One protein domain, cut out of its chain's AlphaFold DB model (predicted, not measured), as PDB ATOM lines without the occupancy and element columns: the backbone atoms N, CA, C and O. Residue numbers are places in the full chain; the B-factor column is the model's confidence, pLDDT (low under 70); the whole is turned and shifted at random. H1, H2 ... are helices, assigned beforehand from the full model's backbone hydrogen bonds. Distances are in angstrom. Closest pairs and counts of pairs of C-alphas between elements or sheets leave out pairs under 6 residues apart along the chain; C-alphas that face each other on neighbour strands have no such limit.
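What this domain is: This is residues 91 to 224 of the 229 residues of an uncharacterized protein of Devosia limi DSM 17137 (UniProt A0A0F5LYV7). H6 forms the core of a helical body, with the long helix H3 crossing it on one side and H5 packed on another; H4 completes a three-sided surround, close to H6. H1 crosses the outside of H3, and H2 follows it at the end of the body where H3 begins. The printed part has 134 residues with six named helices, H1 to H6 in chain order, and no named strand: the class is all helix, packed mostly crossed, at large tilts. It is compact, with a radius of gyration of the C-alphas of 15.1 A, and only just flat, spanning 42 by 37 by 21 A.

Where its parts are: After residues 91 to 98, H1 takes residues 99 to 108, from C-alpha 99 at (131.633, 143.004, 181.868), and H2 residues 110 to 120. H3, residues 126 to 153, is 40.6 A long; H4, residues 155 to 175, 30.4 A; H5, residues 182 to 200, 26.7 A. H6, residues 206 to 223, is 25.3 A long and ends at C-alpha 223 (120.167, 146.774, 164.842).

How they stand to each other: H3 is the hub, touching four helices. It touches H6 at a steep tilt of 66 degrees, the closest C-alphas, of Gly 139 and Gly 215, being 4.3 A apart. H1 touches residues 133 to 141 of H3, closest at Ile 102 and Arg 138, whose C-alphas are 6.1 A apart. H2 touches H6 about perpendicular, at 76 degrees, with the C-alphas of Leu 113 and Ile 222 closest at 5.9 A. H3 and H4 form a helical hairpin, closest at the C-alphas of Arg 151 and Trp 158, 5.3 A. H4 and H5 form another, closest at the C-alphas of Ser 164 and Leu 197, 6.6 A. H5 touches H6, with the C-alphas of Ile 193 and Ser 213 closest at 5.6 A. H3 and H5 are apart. In H1 to H6 every O i to N i+4 pair is within hydrogen-bond range.

The domain as a whole: The C-alphas farthest apart, of Asp 123 and Ser 153, are 43.7 A apart. The printed part has no cut and no long link. Mean pLDDT of the printed part is 87.1; residue 91 and residues 175 to 180 are under 70.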
ATOM      1  N   LYS A  91     149.194 141.948 163.491       68.00
ATOM      2  CA  LYS A  91     148.701 141.565 164.821       68.00
ATOM      3  C   LYS A  91     147.730 142.646 165.269       68.00
ATOM      4  O   LYS A  91     148.125 143.617 165.908       68.00
ATOM      5  N   LEU A  92     146.470 142.503 164.874       78.31
ATOM      6  CA  LEU A  92     145.421 143.392 165.338       78.31
ATOM      7  C   LEU A  92     145.176 143.124 166.826       78.31
ATOM      8  O   LEU A  92     144.572 142.120 167.192       78.31
ATOM      9  N   ALA A  93     145.661 144.023 167.675       81.19
ATOM     10  CA  ALA A  93     145.316 144.042 169.086       81.19
ATOM     11  C   ALA A  93     144.097 144.946 169.282       81.19
ATOM     12  O   ALA A  93     144.094 146.104 168.860       81.19
ATOM     13  N   TYR A  94     143.064 144.416 169.921       86.94
ATOM     14  CA  TYR A  94     141.893 145.172 170.334       86.94
ATOM     15  C   TYR A  94     141.428 144.642 171.689       86.94
ATOM     16  O   TYR A  94     141.615 143.466 172.007       86.94
ATOM     17  N   GLU A  95     140.881 145.526 172.514       87.12
ATOM     18  CA  GLU A  95     140.485 145.158 173.867       87.12
ATOM     19  C   GLU A  95     139.211 144.304 173.834       87.12
ATOM     20  O   GLU A  95     138.286 144.598 173.064       87.12
ATOM     21  N   PRO A  96     139.130 143.236 174.644       89.00
ATOM     22  CA  PRO A  96     137.877 142.523 174.823       89.00
ATOM     23  C   PRO A  96     136.836 143.441 175.494       89.00
ATOM     24  O   PRO A  96     137.207 144.353 176.235       89.00
ATOM     25  N   PRO A  97     135.530 143.213 175.267       91.31
ATOM     26  CA  PRO A  97     134.482 143.962 175.958       91.31
ATOM     27  C   PRO A  97     134.587 143.776 177.476       91.31
ATOM     28  O   PRO A  97     134.825 142.660 177.935       91.31
ATOM     29  N   SER A  98     134.377 144.844 178.248       92.25
ATOM     30  CA  SER A  98     134.291 144.751 179.708       92.25
ATOM     31  C   SER A  98     132.931 144.203 180.150       92.25
ATOM     32  O   SER A  98     131.918 144.432 179.485       92.25
ATOM     33  N   ASP A  99     132.885 143.539 181.307       91.00
ATOM     34  CA  ASP A  99     131.633 143.004 181.868       91.00
ATOM     35  C   ASP A  99     130.588 144.104 182.097       91.00
ATOM     36  O   ASP A  99     129.401 143.904 181.849       91.00
ATOM     37  N   ALA A 100     131.033 145.302 182.489       90.94
ATOM     38  CA  ALA A 100     130.165 146.467 182.640       90.94
ATOM     39  C   ALA A 100     129.511 146.875 181.307       90.94
ATOM     40  O   ALA A 100     128.301 147.088 181.262       90.94
ATOM     41  N   ALA A 101     130.282 146.918 180.215       89.31
ATOM     42  CA  ALA A 101     129.755 147.249 178.891       89.31
ATOM     43  C   ALA A 101     128.793 146.167 178.370       89.31
ATOM     44  O   ALA A 101     127.779 146.483 177.745       89.31
ATOM     45  N   ILE A 102     129.085 144.890 178.648       90.81
ATOM     46  CA  ILE A 102     128.191 143.776 178.310       90.81
ATOM     47  C   ILE A 102     126.870 143.912 179.073       90.81
ATOM     48  O   ILE A 102     125.812 143.800 178.455       90.81
ATOM     49  N   ALA A 103     126.911 144.169 180.382       88.56
ATOM     50  CA  ALA A 103     125.715 144.316 181.207       88.56
ATOM     51  C   ALA A 103     124.842 145.494 180.749       88.56
ATOM     52  O   ALA A 103     123.634 145.334 180.577       88.56
ATOM     53  N   GLU A 104     125.459 146.646 180.472       90.06
ATOM     54  CA  GLU A 104     124.776 147.838 179.959       90.06
ATOM     55  C   GLU A 104     124.055 147.548 178.633       90.06
ATOM     56  O   GLU A 104     122.840 147.734 178.522       90.06
ATOM     57  N   LYS A 105     124.775 147.017 177.634       87.75
ATOM     58  CA  LYS A 105     124.195 146.718 176.314       87.75
ATOM     59  C   LYS A 105     123.198 145.568 176.332       87.75
ATOM     60  O   LYS A 105     122.267 145.558 175.530       87.75
ATOM     61  N   SER A 106     123.354 144.618 177.249       85.94
ATOM     62  CA  SER A 106     122.376 143.542 177.426       85.94
ATOM     63  C   SER A 106     121.022 144.079 177.876       85.94
ATOM     64  O   SER A 106     120.004 143.554 177.433       85.94
ATOM     65  N   GLY A 107     121.002 145.134 178.700       84.06
ATOM     66  CA  GLY A 107     119.777 145.848 179.055       84.06
ATOM     67  C   GLY A 107     119.173 146.600 177.867       84.06
ATOM     68  O   GLY A 107     117.981 146.478 177.611       84.06
ATOM     69  N   GLU A 108     119.998 147.318 177.099       84.06
ATOM     70  CA  GLU A 108     119.550 148.106 175.936       84.06
ATOM     71  C   GLU A 108     118.899 147.247 174.838       84.06
ATOM     72  O   GLU A 108     117.914 147.652 174.221       84.06
ATOM     73  N   PHE A 109     119.432 146.045 174.592       82.94
ATOM     74  CA  PHE A 109     118.984 145.168 173.505       82.94
ATOM     75  C   PHE A 109     118.067 144.026 173.961       82.94
ATOM     76  O   PHE A 109     117.726 143.162 173.147       82.94
ATOM     77  N   ALA A 110     117.677 144.008 175.241       78.94
ATOM     78  CA  ALA A 110     117.037 142.868 175.891       78.94
ATOM     79  C   ALA A 110     115.814 142.347 175.126       78.94
ATOM     80  O   ALA A 110     115.778 141.154 174.815       78.94
ATOM     81  N   ASP A 111     114.863 143.223 174.802       81.50
ATOM     82  CA  ASP A 111     113.551 142.826 174.279       81.50
ATOM     83  C   ASP A 111     113.613 142.413 172.802       81.50
ATOM     84  O   ASP A 111     113.088 141.368 172.414       81.50
ATOM     85  N   LYS A 112     114.318 143.193 171.969       82.44
ATOM     86  CA  LYS A 112     114.441 142.929 170.522       82.44
ATOM     87  C   LYS A 112     115.197 141.639 170.240       82.44
ATOM     88  O   LYS A 112     114.769 140.826 169.420       82.44
ATOM     89  N   LEU A 113     116.331 141.453 170.914       87.38
ATOM     90  CA  LEU A 113     117.149 140.262 170.733       87.38
ATOM     91  C   LEU A 113     116.419 139.022 171.258       87.38
ATOM     92  O   LEU A 113     116.468 137.968 170.631       87.38
ATOM     93  N   GLU A 114     115.707 139.150 172.377       88.44
ATOM     94  CA  GLU A 114     114.918 138.056 172.934       88.44
ATOM     95  C   GLU A 114     113.804 137.595 171.999       88.44
ATOM     96  O   GLU A 114     113.715 136.398 171.723       88.44
ATOM     97  N   ALA A 115     113.007 138.523 171.464       87.69
ATOM     98  CA  ALA A 115     111.923 138.195 170.542       87.69
ATOM     99  C   ALA A 115     112.436 137.410 169.322       87.69
ATOM    100  O   ALA A 115     111.914 136.342 168.998       87.69
ATOM    101  N   LYS A 116     113.525 137.882 168.699       86.81
ATOM    102  CA  LYS A 116     114.135 137.218 167.535       86.81
ATOM    103  C   LYS A 116     114.706 135.843 167.868       86.81
ATOM    104  O   LYS A 116     114.580 134.915 167.072       86.81
ATOM    105  N   LEU A 117     115.328 135.689 169.038       88.44
ATOM    106  CA  LEU A 117     115.879 134.402 169.458       88.44
ATOM    107  C   LEU A 117     114.791 133.392 169.812       88.44
ATOM    108  O   LEU A 117     114.932 132.233 169.432       88.44
ATOM    109  N   ARG A 118     113.704 133.808 170.468       89.25
ATOM    110  CA  ARG A 118     112.552 132.928 170.715       89.25
ATOM    111  C   ARG A 118     111.873 132.513 169.419       89.25
ATOM    112  O   ARG A 118     111.518 131.352 169.277       89.25
ATOM    113  N   HIS A 119     111.751 133.424 168.460       86.06
ATOM    114  CA  HIS A 119     111.212 133.081 167.149       86.06
ATOM    115  C   HIS A 119     112.110 132.072 166.413       86.06
ATOM    116  O   HIS A 119     111.631 131.080 165.867       86.06
ATOM    117  N   ALA A 120     113.432 132.269 166.455       84.44
ATOM    118  CA  ALA A 120     114.369 131.338 165.836       84.44
ATOM    119  C   ALA A 120     114.484 129.991 166.567       84.44
ATOM    120  O   ALA A 120     114.824 128.988 165.938       84.44
ATOM    121  N   TYR A 121     114.215 129.959 167.873       87.19
ATOM    122  CA  TYR A 121     114.339 128.777 168.717       87.19
ATOM    123  C   TYR A 121     113.183 128.699 169.739       87.19
ATOM    124  O   TYR A 121     113.390 129.010 170.915       87.19
ATOM    125  N   PRO A 122     111.977 128.266 169.318       86.31
ATOM    126  CA  PRO A 122     110.775 128.305 170.160       86.31
ATOM    127  C   PRO A 122     110.871 127.471 171.443       86.31
ATOM    128  O   PRO A 122     110.406 127.898 172.495       86.31
ATOM    129  N   ASP A 123     111.537 126.316 171.374       89.25
ATOM    130  CA  ASP A 123     111.653 125.362 172.488       89.25
ATOM    131  C   ASP A 123     112.871 125.630 173.398       89.25
ATOM    132  O   ASP A 123     113.288 124.774 174.184       89.25
ATOM    133  N   MET A 124     113.507 126.799 173.274       90.50
ATOM    134  CA  MET A 124     114.701 127.136 174.047       90.50
ATOM    135  C   MET A 124     114.363 127.430 175.511       90.50
ATOM    136  O   MET A 124     113.516 128.266 175.812       90.50
ATOM    137  N   GLN A 125     115.091 126.800 176.435       93.06
ATOM    138  CA  GLN A 125     114.954 127.099 177.860       93.06
ATOM    139  C   GLN A 125     115.477 128.499 178.213       93.06
ATOM    140  O   GLN A 125     116.471 128.961 177.650       93.06
ATOM    141  N   GLU A 126     114.867 129.129 179.221       89.31
ATOM    142  CA  GLU A 126     115.189 130.495 179.667       89.31
ATOM    143  C   GLU A 126     116.670 130.716 179.995       89.31
ATOM    144  O   GLU A 126     117.253 131.736 179.625       89.31
ATOM    145  N   ASN A 127     117.310 129.750 180.660       89.69
ATOM    146  CA  ASN A 127     118.730 129.861 181.004       89.69
ATOM    147  C   ASN A 127     119.607 129.879 179.742       89.69
ATOM    148  O   ASN A 127     120.478 130.734 179.605       89.69
ATOM    149  N   THR A 128     119.320 129.003 178.777       90.56
ATOM    150  CA  THR A 128     120.032 128.946 177.490       90.56
ATOM    151  C   THR A 128     119.779 130.189 176.638       90.56
ATOM    152  O   THR A 128     120.682 130.664 175.947       90.56
ATOM    153  N   LEU A 129     118.566 130.744 176.696       90.00
ATOM    154  CA  LEU A 129     118.217 131.999 176.034       90.00
ATOM    155  C   LEU A 129     119.033 133.164 176.600       90.00
ATOM    156  O   LEU A 129     119.601 133.941 175.830       90.00
ATOM    157  N   ARG A 130     119.155 133.251 177.929       88.94
ATOM    158  CA  ARG A 130     119.974 134.266 178.606       88.94
ATOM    159  C   ARG A 130     121.446 134.169 178.208       88.94
ATOM    160  O   ARG A 130     122.032 135.178 177.826       88.94
ATOM    161  N   GLU A 131     122.016 132.967 178.233       90.75
ATOM    162  CA  GLU A 131     123.404 132.728 177.815       90.75
ATOM    163  C   GLU A 131     123.634 133.133 176.354       90.75
ATOM    164  O   GLU A 131     124.593 133.835 176.034       90.75
ATOM    165  N   LYS A 132     122.723 132.751 175.448       90.88
ATOM    166  CA  LYS A 132     122.810 133.145 174.036       90.88
ATOM    167  C   LYS A 132     122.700 134.653 173.848       90.88
ATOM    168  O   LYS A 132     123.463 135.195 173.052       90.88
ATOM    169  N   LYS A 133     121.801 135.333 174.568       91.00
ATOM    170  CA  LYS A 133     121.690 136.800 174.537       91.00
ATOM    171  C   LYS A 133     123.026 137.450 174.889       91.00
ATOM    172  O   LYS A 133     123.515 138.281 174.128       91.00
ATOM    173  N   GLU A 134     123.645 137.018 175.984       91.31
ATOM    174  CA  GLU A 134     124.939 137.547 176.411       91.31
ATOM    175  C   GLU A 134     126.039 137.298 175.365       91.31
ATOM    176  O   GLU A 134     126.816 138.203 175.057       91.31
ATOM    177  N   LEU A 135     126.073 136.109 174.749       92.00
ATOM    178  CA  LEU A 135     127.026 135.794 173.679       92.00
ATOM    179  C   LEU A 135     126.863 136.705 172.456       92.00
ATOM    180  O   LEU A 135     127.867 137.175 171.918       92.00
ATOM    181  N   TYR A 136     125.630 136.996 172.030       92.75
ATOM    182  CA  TYR A 136     125.390 137.918 170.917       92.75
ATOM    183  C   TYR A 136     125.833 139.343 171.257       92.75
ATOM    184  O   TYR A 136     126.533 139.960 170.452       92.75
ATOM    185  N   VAL A 137     125.511 139.843 172.454       93.62
ATOM    186  CA  VAL A 137     125.941 141.176 172.915       93.62
ATOM    187  C   VAL A 137     127.466 141.265 172.999       93.62
ATOM    188  O   VAL A 137     128.067 142.224 172.510       93.62
ATOM    189  N   ARG A 138     128.116 140.236 173.550       94.56
ATOM    190  CA  ARG A 138     129.578 140.148 173.613       94.56
ATOM    191  C   ARG A 138     130.196 140.130 172.217       94.56
ATOM    192  O   ARG A 138     131.168 140.845 171.985       94.56
ATOM    193  N   GLY A 139     129.635 139.351 171.292       94.31
ATOM    194  CA  GLY A 139     130.073 139.305 169.895       94.31
ATOM    195  C   GLY A 139     129.947 140.663 169.201       94.31
ATOM    196  O   GLY A 139     130.890 141.107 168.549       94.31
ATOM    197  N   PHE A 140     128.828 141.359 169.410       94.25
ATOM    198  CA  PHE A 140     128.596 142.706 168.892       94.25
ATOM    199  C   PHE A 140     129.666 143.695 169.384       94.25
ATOM    200  O   PHE A 140     130.355 144.315 168.576       94.25
ATOM    201  N   LEU A 141     129.887 143.780 170.701       94.62
ATOM    202  CA  LEU A 141     130.897 144.674 171.278       94.62
ATOM    203  C   LEU A 141     132.316 144.321 170.817       94.62
ATOM    204  O   LEU A 141     133.127 145.202 170.531       94.62
ATOM    205  N   ARG A 142     132.621 143.022 170.714       94.69
ATOM    206  CA  ARG A 142     133.921 142.549 170.241       94.69
ATOM    207  C   ARG A 142     134.187 143.001 168.804       94.69
ATOM    208  O   ARG A 142     135.285 143.474 168.515       94.69
ATOM    209  N   ARG A 143     133.181 142.909 167.928       94.69
ATOM    210  CA  ARG A 143     133.259 143.428 166.557       94.69
ATOM    211  C   ARG A 143     133.502 144.929 166.533       94.69
ATOM    212  O   ARG A 143     134.384 145.356 165.799       94.69
ATOM    213  N   GLU A 144     132.770 145.719 167.317       94.31
ATOM    214  CA  GLU A 144     132.955 147.178 167.336       94.31
ATOM    215  C   GLU A 144     134.402 147.550 167.704       94.31
ATOM    216  O   GLU A 144     135.039 148.366 167.029       94.31
ATOM    217  N   ASN A 145     134.968 146.874 168.708       94.62
ATOM    218  CA  ASN A 145     136.363 147.060 169.110       94.62
ATOM    219  C   ASN A 145     137.341 146.656 167.993       94.62
ATOM    220  O   ASN A 145     138.281 147.401 167.696       94.62
ATOM    221  N   ALA A 146     137.107 145.515 167.339       93.25
ATOM    222  CA  ALA A 146     137.934 145.027 166.237       93.25
ATOM    223  C   ALA A 146     137.875 145.947 165.001       93.25
ATOM    224  O   ALA A 146     138.918 146.284 164.441       93.25
ATOM    225  N   ILE A 147     136.687 146.413 164.604       93.81
ATOM    226  CA  ILE A 147     136.493 147.357 163.490       93.81
ATOM    227  C   ILE A 147     137.183 148.689 163.791       93.81
ATOM    228  O   ILE A 147     137.881 149.228 162.931       93.81
ATOM    229  N   SER A 148     137.041 149.207 165.013       93.88
ATOM    230  CA  SER A 148     137.712 150.439 165.445       93.88
ATOM    231  C   SER A 148     139.239 150.307 165.414       93.88
ATOM    232  O   SER A 148     139.949 151.216 164.968       93.88
ATOM    233  N   ALA A 149     139.775 149.159 165.834       91.75
ATOM    234  CA  ALA A 149     141.201 148.870 165.722       91.75
ATOM    235  C   ALA A 149     141.652 148.761 164.254       91.75
ATOM    236  O   ALA A 149     142.650 149.378 163.880       91.75
ATOM    237  N   LEU A 150     140.895 148.056 163.401       91.12
ATOM    238  CA  LEU A 150     141.197 147.928 161.970       91.12
ATOM    239  C   LEU A 150     141.217 149.286 161.280       91.12
ATOM    240  O   LEU A 150     142.155 149.583 160.551       91.12
ATOM    241  N   ARG A 151     140.230 150.141 161.556       92.88
ATOM    242  CA  ARG A 151     140.148 151.477 160.963       92.88
ATOM    243  C   ARG A 151     141.360 152.343 161.306       92.88
ATOM    244  O   ARG A 151     141.815 153.107 160.462       92.88
ATOM    245  N   ARG A 152     141.879 152.236 162.534       89.81
ATOM    246  CA  ARG A 152     143.038 153.019 162.996       89.81
ATOM    247  C   ARG A 152     144.360 152.481 162.465       89.81
ATOM    248  O   ARG A 152     145.214 153.263 162.063       89.81
ATOM    249  N   SER A 153     144.542 151.164 162.497       86.19
ATOM    250  CA  SER A 153     145.841 150.542 162.230       86.19
ATOM    251  C   SER A 153     145.996 150.056 160.787       86.19
ATOM    252  O   SER A 153     147.116 150.018 160.285       86.19
ATOM    253  N   TYR A 154     144.895 149.706 160.113       88.00
ATOM    254  CA  TYR A 154     144.886 149.104 158.773       88.00
ATOM    255  C   TYR A 154     143.690 149.581 157.915       88.00
ATOM    256  O   TYR A 154     142.834 148.767 157.558       88.00
ATOM    257  N   PRO A 155     143.628 150.875 157.528       87.25
ATOM    258  CA  PRO A 155     142.471 151.457 156.836       87.25
ATOM    259  C   PRO A 155     142.039 150.712 155.566       87.25
ATOM    260  O   PRO A 155     140.852 150.502 155.358       87.25
ATOM    261  N   ALA A 156     142.988 150.233 154.756       85.00
ATOM    262  CA  ALA A 156     142.672 149.484 153.537       85.00
ATOM    263  C   ALA A 156     141.959 148.146 153.822       85.00
ATOM    264  O   ALA A 156     141.046 147.758 153.099       85.00
ATOM    265  N   LEU A 157     142.344 147.449 154.898       87.38
ATOM    266  CA  LEU A 157     141.687 146.204 155.312       87.38
ATOM    267  C   LEU A 157     140.319 146.488 155.939       87.38
ATOM    268  O   LEU A 157     139.389 145.705 155.776       87.38
ATOM    269  N   TRP A 158     140.178 147.627 156.619       93.12
ATOM    270  CA  TRP A 158     138.881 148.106 157.089       93.12
ATOM    271  C   TRP A 158     137.925 148.399 155.923       93.12
ATOM    272  O   TRP A 158     136.787 147.944 155.960       93.12
ATOM    273  N   GLU A 159     138.371 149.077 154.862       91.75
ATOM    274  CA  GLU A 159     137.538 149.325 153.674       91.75
ATOM    275  C   GLU A 159     137.082 148.016 153.016       91.75
ATOM    276  O   GLU A 159     135.905 147.860 152.690       91.75
ATOM    277  N   GLN A 160     137.986 147.041 152.879       91.81
ATOM    278  CA  GLN A 160     137.647 145.709 152.363       91.81
ATOM    279  C   GLN A 160     136.606 144.997 153.234       91.81
ATOM    280  O   GLN A 160     135.638 144.454 152.702       91.81
ATOM    281  N   LEU A 161     136.766 145.044 154.560       93.56
ATOM    282  CA  LEU A 161     135.805 144.492 155.516       93.56
ATOM    283  C   LEU A 161     134.415 145.120 155.347       93.56
ATOM    284  O   LEU A 161     133.433 144.392 155.219       93.56
ATOM    285  N   ILE A 162     134.326 146.454 155.333       94.56
ATOM    286  CA  ILE A 162     133.046 147.166 155.215       94.56
ATOM    287  C   ILE A 162     132.377 146.878 153.869       94.56
ATOM    288  O   ILE A 162     131.175 146.632 153.836       94.56
ATOM    289  N   ASN A 163     133.140 146.826 152.776       93.38
ATOM    290  CA  ASN A 163     132.600 146.470 151.464       93.38
ATOM    291  C   ASN A 163     132.051 145.033 151.433       93.38
ATOM    292  O   ASN A 163     130.977 144.803 150.882       93.38
ATOM    293  N   SER A 164     132.759 144.075 152.044       93.06
ATOM    294  CA  SER A 164     132.328 142.671 152.105       93.06
ATOM    295  C   SER A 164     131.053 142.507 152.943       93.06
ATOM    296  O   SER A 164     130.098 141.868 152.503       93.06
ATOM    297  N   ILE A 165     130.988 143.166 154.109       91.94
ATOM    298  CA  ILE A 165     129.779 143.198 154.951       91.94
ATOM    299  C   ILE A 165     128.616 143.856 154.198       91.94
ATOM    300  O   ILE A 165     127.538 143.273 154.132       91.94
ATOM    301  N   GLY A 166     128.830 145.023 153.586       89.94
ATOM    302  CA  GLY A 166     127.783 145.753 152.865       89.94
ATOM    303  C   GLY A 166     127.237 144.993 151.649       89.94
ATOM    304  O   GLY A 166     126.045 145.077 151.339       89.94
ATOM    305  N   ALA A 167     128.076 144.196 150.978       88.56
ATOM    306  CA  ALA A 167     127.636 143.308 149.906       88.56
ATOM    307  C   ALA A 167     126.694 142.209 150.428       88.56
ATOM    308  O   ALA A 167     125.647 141.957 149.826       88.56
ATOM    309  N   GLU A 168     127.016 141.595 151.571       86.44
ATOM    310  CA  GLU A 168     126.137 140.610 152.211       86.44
ATOM    311  C   GLU A 168     124.849 141.239 152.773       86.44
ATOM    312  O   GLU A 168     123.781 140.643 152.637       86.44
ATOM    313  N   GLU A 169     124.902 142.456 153.322       85.88
ATOM    314  CA  GLU A 169     123.710 143.210 153.753       85.88
ATOM    315  C   GLU A 169     122.771 143.517 152.584       85.88
ATOM    316  O   GLU A 169     121.554 143.320 152.681       85.88
ATOM    317  N   THR A 170     123.334 143.956 151.454       85.44
ATOM    318  CA  THR A 170     122.578 144.201 150.218       85.44
ATOM    319  C   THR A 170     121.910 142.915 149.748       85.44
ATOM    320  O   THR A 170     120.722 142.903 149.426       85.44
ATOM    321  N   ARG A 171     122.649 141.800 149.762       82.25
ATOM    322  CA  ARG A 171     122.114 140.484 149.408       82.25
ATOM    323  C   ARG A 171     120.958 140.088 150.330       82.25
ATOM    324  O   ARG A 171     119.914 139.674 149.837       82.25
ATOM    325  N   LEU A 172     121.118 140.211 151.647       77.94
ATOM    326  CA  LEU A 172     120.059 139.880 152.606       77.94
ATOM    327  C   LEU A 172     118.802 140.727 152.390       77.94
ATOM    328  O   LEU A 172     117.707 140.172 152.359       77.94
ATOM    329  N   SER A 173     118.972 142.030 152.155       78.00
ATOM    330  CA  SER A 173     117.869 142.949 151.849       78.00
ATOM    331  C   SER A 173     117.126 142.573 150.561       78.00
ATOM    332  O   SER A 173     115.910 142.709 150.495       78.00
ATOM    333  N   LEU A 174     117.837 142.079 149.540       75.50
ATOM    334  CA  LEU A 174     117.240 141.694 148.254       75.50
ATOM    335  C   LEU A 174     116.450 140.384 148.313       75.50
ATOM    336  O   LEU A 174     115.442 140.255 147.624       75.50
ATOM    337  N   PHE A 175     116.917 139.401 149.084       65.81
ATOM    338  CA  PHE A 175     116.293 138.073 149.109       65.81
ATOM    339  C   PHE A 175     115.223 137.903 150.192       65.81
ATOM    340  O   PHE A 175     114.487 136.922 150.119       65.81
ATOM    341  N   GLY A 176     115.106 138.837 151.146       60.97
ATOM    342  CA  GLY A 176     114.023 138.886 152.137       60.97
ATOM    343  C   GLY A 176     113.774 137.573 152.901       60.97
ATOM    344  O   GLY A 176     114.596 136.644 152.889       60.97
ATOM    345  N   SER A 177     112.633 137.501 153.594       54.34
ATOM    346  CA  SER A 177     112.134 136.292 154.263       54.34
ATOM    347  C   SER A 177     111.732 135.244 153.218       54.34
ATOM    348  O   SER A 177     110.695 135.353 152.570       54.34
ATOM    349  N   THR A 178     112.562 134.220 153.024       57.25
ATOM    350  CA  THR A 178     112.165 132.991 152.314       57.25
ATOM    351  C   THR A 178     111.573 132.000 153.321       57.25
ATOM    352  O   THR A 178     111.969 132.039 154.481       57.25
ATOM    353  N   GLU A 179     110.730 131.051 152.888       56.47
ATOM    354  CA  GLU A 179     110.008 130.042 153.717       56.47
ATOM    355  C   GLU A 179     110.882 129.111 154.604       56.47
ATOM    356  O   GLU A 179     110.410 128.165 155.232       56.47
ATOM    357  N   THR A 180     112.190 129.336 154.657       63.09
ATOM    358  CA  THR A 180     113.170 128.576 155.440       63.09
ATOM    359  C   THR A 180     113.179 128.967 156.917       63.09
ATOM    360  O   THR A 180     113.191 130.149 157.248       63.09
ATOM    361  N   GLN A 181     113.326 127.973 157.800       77.19
ATOM    362  CA  GLN A 181     113.416 128.175 159.250       77.19
ATOM    363  C   GLN A 181     114.494 129.214 159.654       77.19
ATOM    364  O   GLN A 181     115.650 129.098 159.222       77.19
ATOM    365  N   PRO A 182     114.188 130.168 160.555       78.12
ATOM    366  CA  PRO A 182     115.107 131.246 160.946       78.12
ATOM    367  C   PRO A 182     116.464 130.766 161.495       78.12
ATOM    368  O   PRO A 182     117.513 131.329 161.181       78.12
ATOM    369  N   ALA A 183     116.489 129.674 162.268       80.06
ATOM    370  CA  ALA A 183     117.734 129.103 162.795       80.06
ATOM    371  C   ALA A 183     118.672 128.552 161.707       80.06
ATOM    372  O   ALA A 183     119.894 128.531 161.890       80.06
ATOM    373  N   PHE A 184     118.121 128.073 160.588       81.94
ATOM    374  CA  PHE A 184     118.915 127.657 159.433       81.94
ATOM    375  C   PHE A 184     119.521 128.882 158.741       81.94
ATOM    376  O   PHE A 184     120.719 128.904 158.470       81.94
ATOM    377  N   ARG A 185     118.722 129.940 158.570       79.94
ATOM    378  CA  ARG A 185     119.152 131.210 157.969       79.94
ATOM    379  C   ARG A 185     120.288 131.875 158.737       79.94
ATOM    380  O   ARG A 185     121.239 132.338 158.122       79.94
ATOM    381  N   LEU A 186     120.241 131.869 160.069       82.75
ATOM    382  CA  LEU A 186     121.340 132.384 160.894       82.75
ATOM    383  C   LEU A 186     122.656 131.634 160.647       82.75
ATOM    384  O   LEU A 186     123.702 132.262 160.490       82.75
ATOM    385  N   ARG A 187     122.604 130.297 160.583       86.75
ATOM    386  CA  ARG A 187     123.785 129.460 160.317       86.75
ATOM    387  C   ARG A 187     124.324 129.656 158.905       86.75
ATOM    388  O   ARG A 187     125.533 129.749 158.726       86.75
ATOM    389  N   GLU A 188     123.435 129.738 157.922       87.50
ATOM    390  CA  GLU A 188     123.809 129.990 156.535       87.50
ATOM    391  C   GLU A 188     124.468 131.366 156.374       87.50
ATOM    392  O   GLU A 188     125.535 131.470 155.771       87.50
ATOM    393  N   SER A 189     123.872 132.412 156.955       86.81
ATOM    394  CA  SER A 189     124.440 133.761 156.949       86.81
ATOM    395  C   SER A 189     125.817 133.786 157.604       86.81
ATOM    396  O   SER A 189     126.740 134.342 157.019       86.81
ATOM    397  N   LEU A 190     125.994 133.130 158.757       91.06
ATOM    398  CA  LEU A 190     127.301 133.045 159.411       91.06
ATOM    399  C   LEU A 190     128.357 132.418 158.492       91.06
ATOM    400  O   LEU A 190     129.413 133.013 158.290       91.06
ATOM    401  N   GLY A 191     128.052 131.264 157.890       91.81
ATOM    402  CA  GLY A 191     128.984 130.579 156.992       91.81
ATOM    403  C   GLY A 191     129.342 131.405 155.752       91.81
ATOM    404  O   GLY A 191     130.494 131.405 155.319       91.81
ATOM    405  N   ARG A 192     128.381 132.160 155.201       89.88
ATOM    406  CA  ARG A 192     128.626 133.069 154.068       89.88
ATOM    407  C   ARG A 192     129.528 134.238 154.454       89.88
ATOM    408  O   ARG A 192     130.467 134.528 153.714       89.88
ATOM    409  N   ILE A 193     129.287 134.867 155.608       92.50
ATOM    410  CA  ILE A 193     130.139 135.957 156.102       92.50
ATOM    411  C   ILE A 193     131.563 135.435 156.324       92.50
ATOM    412  O   ILE A 193     132.505 136.033 155.809       92.50
ATOM    413  N   GLU A 194     131.731 134.291 156.995       94.56
ATOM    414  CA  GLU A 194     133.055 133.699 157.236       94.56
ATOM    415  C   GLU A 194     133.802 133.408 155.927       94.56
ATOM    416  O   GLU A 194     134.986 133.730 155.800       94.56
ATOM    417  N   GLN A 195     133.113 132.850 154.929       93.62
ATOM    418  CA  GLN A 195     133.708 132.567 153.625       93.62
ATOM    419  C   GLN A 195     134.091 133.849 152.871       93.62
ATOM    420  O   GLN A 195     135.179 133.916 152.292       93.62
ATOM    421  N   SER A 196     133.215 134.858 152.867       92.44
ATOM    422  CA  SER A 196     133.465 136.128 152.179       92.44
ATOM    423  C   SER A 196     134.629 136.879 152.822       92.44
ATOM    424  O   SER A 196     135.594 137.227 152.141       92.44
ATOM    425  N   LEU A 197     134.611 137.023 154.150       93.12
ATOM    426  CA  LEU A 197     135.681 137.679 154.895       93.12
ATOM    427  C   LEU A 197     137.004 136.916 154.795       93.12
ATOM    428  O   LEU A 197     138.043 137.540 154.613       93.12
ATOM    429  N   GLY A 198     136.990 135.581 154.853       91.31
ATOM    430  CA  GLY A 198     138.203 134.775 154.698       91.31
ATOM    431  C   GLY A 198     138.860 134.927 153.321       91.31
ATOM    432  O   GLY A 198     140.086 134.897 153.212       91.31
ATOM    433  N   ARG A 199     138.059 135.133 152.268       90.19
ATOM    434  CA  ARG A 199     138.550 135.419 150.913       90.19
ATOM    435  C   ARG A 199     139.074 136.851 150.786       90.19
ATOM    436  O   ARG A 199     140.126 137.050 150.182       90.19
ATOM    437  N   ASP A 200     138.344 137.822 151.326       88.75
ATOM    438  CA  ASP A 200     138.618 139.247 151.119       88.75
ATOM    439  C   ASP A 200     139.707 139.780 152.074       88.75
ATOM    440  O   ASP A 200     140.385 140.755 151.758       88.75
ATOM    441  N   LEU A 201     139.942 139.096 153.201       87.25
ATOM    442  CA  LEU A 201     140.969 139.406 154.205       87.25
ATOM    443  C   LEU A 201     141.954 138.227 154.402       87.25
ATOM    444  O   LEU A 201     142.133 137.741 155.521       87.25
ATOM    445  N   PRO A 202     142.657 137.765 153.348       80.06
ATOM    446  CA  PRO A 202     143.418 136.508 153.369       80.06
ATOM    447  C   PRO A 202     144.659 136.528 154.276       80.06
ATOM    448  O   PRO A 202     145.268 135.490 154.525       80.06
ATOM    449  N   SER A 203     145.085 137.710 154.729       77.81
ATOM    450  CA  SER A 203     146.224 137.894 155.636       77.81
ATOM    451  C   SER A 203     145.823 137.944 157.114       77.81
ATOM    452  O   SER A 203     146.707 138.039 157.969       77.81
ATOM    453  N   MET A 204     144.523 137.904 157.422       83.44
ATOM    454  CA  MET A 204     144.018 137.977 158.791       83.44
ATOM    455  C   MET A 204     143.932 136.595 159.451       83.44
ATOM    456  O   MET A 204     143.664 135.600 158.776       83.44
ATOM    457  N   PRO A 205     144.136 136.506 160.780       85.56
ATOM    458  CA  PRO A 205     143.939 135.260 161.515       85.56
ATOM    459  C   PRO A 205     142.489 134.775 161.421       85.56
ATOM    460  O   PRO A 205     141.558 135.569 161.554       85.56
ATOM    461  N   SER A 206     142.288 133.461 161.292       87.19
ATOM    462  CA  SER A 206     140.949 132.855 161.247       87.19
ATOM    463  C   SER A 206     140.101 133.191 162.476       87.19
ATOM    464  O   SER A 206     138.904 133.413 162.344       87.19
ATOM    465  N   SER A 207     140.716 133.316 163.656       88.12
ATOM    466  CA  SER A 207     140.018 133.719 164.881       88.12
ATOM    467  C   SER A 207     139.379 135.105 164.763       88.12
ATOM    468  O   SER A 207     138.245 135.288 165.189       88.12
ATOM    469  N   LEU A 208     140.072 136.063 164.136       89.81
ATOM    470  CA  LEU A 208     139.527 137.397 163.890       89.81
ATOM    471  C   LEU A 208     138.389 137.345 162.865       89.81
ATOM    472  O   LEU A 208     137.393 138.039 163.036       89.81
ATOM    473  N   ILE A 209     138.518 136.515 161.825       92.75
ATOM    474  CA  ILE A 209     137.445 136.305 160.844       92.75
ATOM    475  C   ILE A 209     136.190 135.762 161.530       92.75
ATOM    476  O   ILE A 209     135.106 136.303 161.316       92.75
ATOM    477  N   THR A 210     136.326 134.765 162.405       92.62
ATOM    478  CA  THR A 210     135.207 134.235 163.191       92.62
ATOM    479  C   THR A 210     134.622 135.293 164.132       92.62
ATOM    480  O   THR A 210     133.407 135.479 164.133       92.62
ATOM    481  N   ASP A 211     135.448 136.042 164.878       92.31
ATOM    482  CA  ASP A 211     134.972 137.113 165.771       92.31
ATOM    483  C   ASP A 211     134.180 138.191 165.002       92.31
ATOM    484  O   ASP A 211     133.097 138.598 165.431       92.31
ATOM    485  N   LEU A 212     134.686 138.632 163.843       94.69
ATOM    486  CA  LEU A 212     134.013 139.610 162.982       94.69
ATOM    487  C   LEU A 212     132.715 139.053 162.392       94.69
ATOM    488  O   LEU A 212     131.721 139.776 162.326       94.69
ATOM    489  N   SER A 213     132.701 137.783 161.990       95.19
ATOM    490  CA  SER A 213     131.527 137.144 161.385       95.19
ATOM    491  C   SER A 213     130.401 136.961 162.397       95.19
ATOM    492  O   SER A 213     129.271 137.390 162.152       95.19
ATOM    493  N   VAL A 214     130.719 136.410 163.574       93.94
ATOM    494  CA  VAL A 214     129.771 136.274 164.689       93.94
ATOM    495  C   VAL A 214     129.258 137.644 165.116       93.94
ATOM    496  O   VAL A 214     128.052 137.831 165.229       93.94
ATOM    497  N   GLY A 215     130.147 138.624 165.299       94.69
ATOM    498  CA  GLY A 215     129.740 139.965 165.703       94.69
ATOM    499  C   GLY A 215     128.910 140.705 164.650       94.69
ATOM    500  O   GLY A 215     128.063 141.513 165.016       94.69
ATOM    501  N   THR A 216     129.104 140.424 163.358       94.00
ATOM    502  CA  THR A 216     128.300 141.016 162.273       94.00
ATOM    503  C   THR A 216     126.891 140.439 162.286       94.00
ATOM    504  O   THR A 216     125.918 141.184 162.224       94.00
ATOM    505  N   LEU A 217     126.766 139.124 162.485       92.06
ATOM    506  CA  LEU A 217     125.468 138.496 162.707       92.06
ATOM    507  C   LEU A 217     124.777 139.047 163.966       92.06
ATOM    508  O   LEU A 217     123.573 139.304 163.937       92.06
ATOM    509  N   SER A 218     125.529 139.268 165.054       92.31
ATOM    510  CA  SER A 218     125.013 139.928 166.258       92.31
ATOM    511  C   SER A 218     124.485 141.330 165.962       92.31
ATOM    512  O   SER A 218     123.388 141.665 166.398       92.31
ATOM    513  N   ASP A 219     125.243 142.142 165.222       91.19
ATOM    514  CA  ASP A 219     124.855 143.502 164.842       91.19
ATOM    515  C   ASP A 219     123.560 143.506 164.029       91.19
ATOM    516  O   ASP A 219     122.630 144.238 164.355       91.19
ATOM    517  N   TRP A 220     123.433 142.623 163.038       87.88
ATOM    518  CA  TRP A 220     122.204 142.520 162.250       87.88
ATOM    519  C   TRP A 220     121.005 142.049 163.070       87.88
ATOM    520  O   TRP A 220     119.892 142.526 162.854       87.88
ATOM    521  N   LEU A 221     121.204 141.153 164.039       85.81
ATOM    522  CA  LEU A 221     120.139 140.760 164.960       85.81
ATOM    523  C   LEU A 221     119.703 141.926 165.856       85.81
ATOM    524  O   LEU A 221     118.501 142.131 166.039       85.81
ATOM    525  N   ILE A 222     120.663 142.698 166.368       86.19
ATOM    526  CA  ILE A 222     120.445 143.795 167.317       86.19
ATOM    527  C   ILE A 222     119.877 145.055 166.639       86.19
ATOM    528  O   ILE A 222     118.917 145.640 167.142       86.19
ATOM    529  N   ARG A 223     120.456 145.487 165.510       77.50
ATOM    530  CA  ARG A 223     120.167 146.774 164.842       77.50
ATOM    531  C   ARG A 223     119.255 146.668 163.609       77.50
ATOM    532  O   ARG A 223     118.667 147.676 163.239       77.50
ATOM    533  N   CYS A 224     119.058 145.454 163.085       71.00
ATOM    534  CA  CYS A 224     118.169 145.046 161.982       71.00
ATOM    535  C   CYS A 224     118.470 145.619 160.585       71.00
ATOM    536  O   CYS A 224     118.381 146.824 160.358       71.00
TER     537      CYS A 224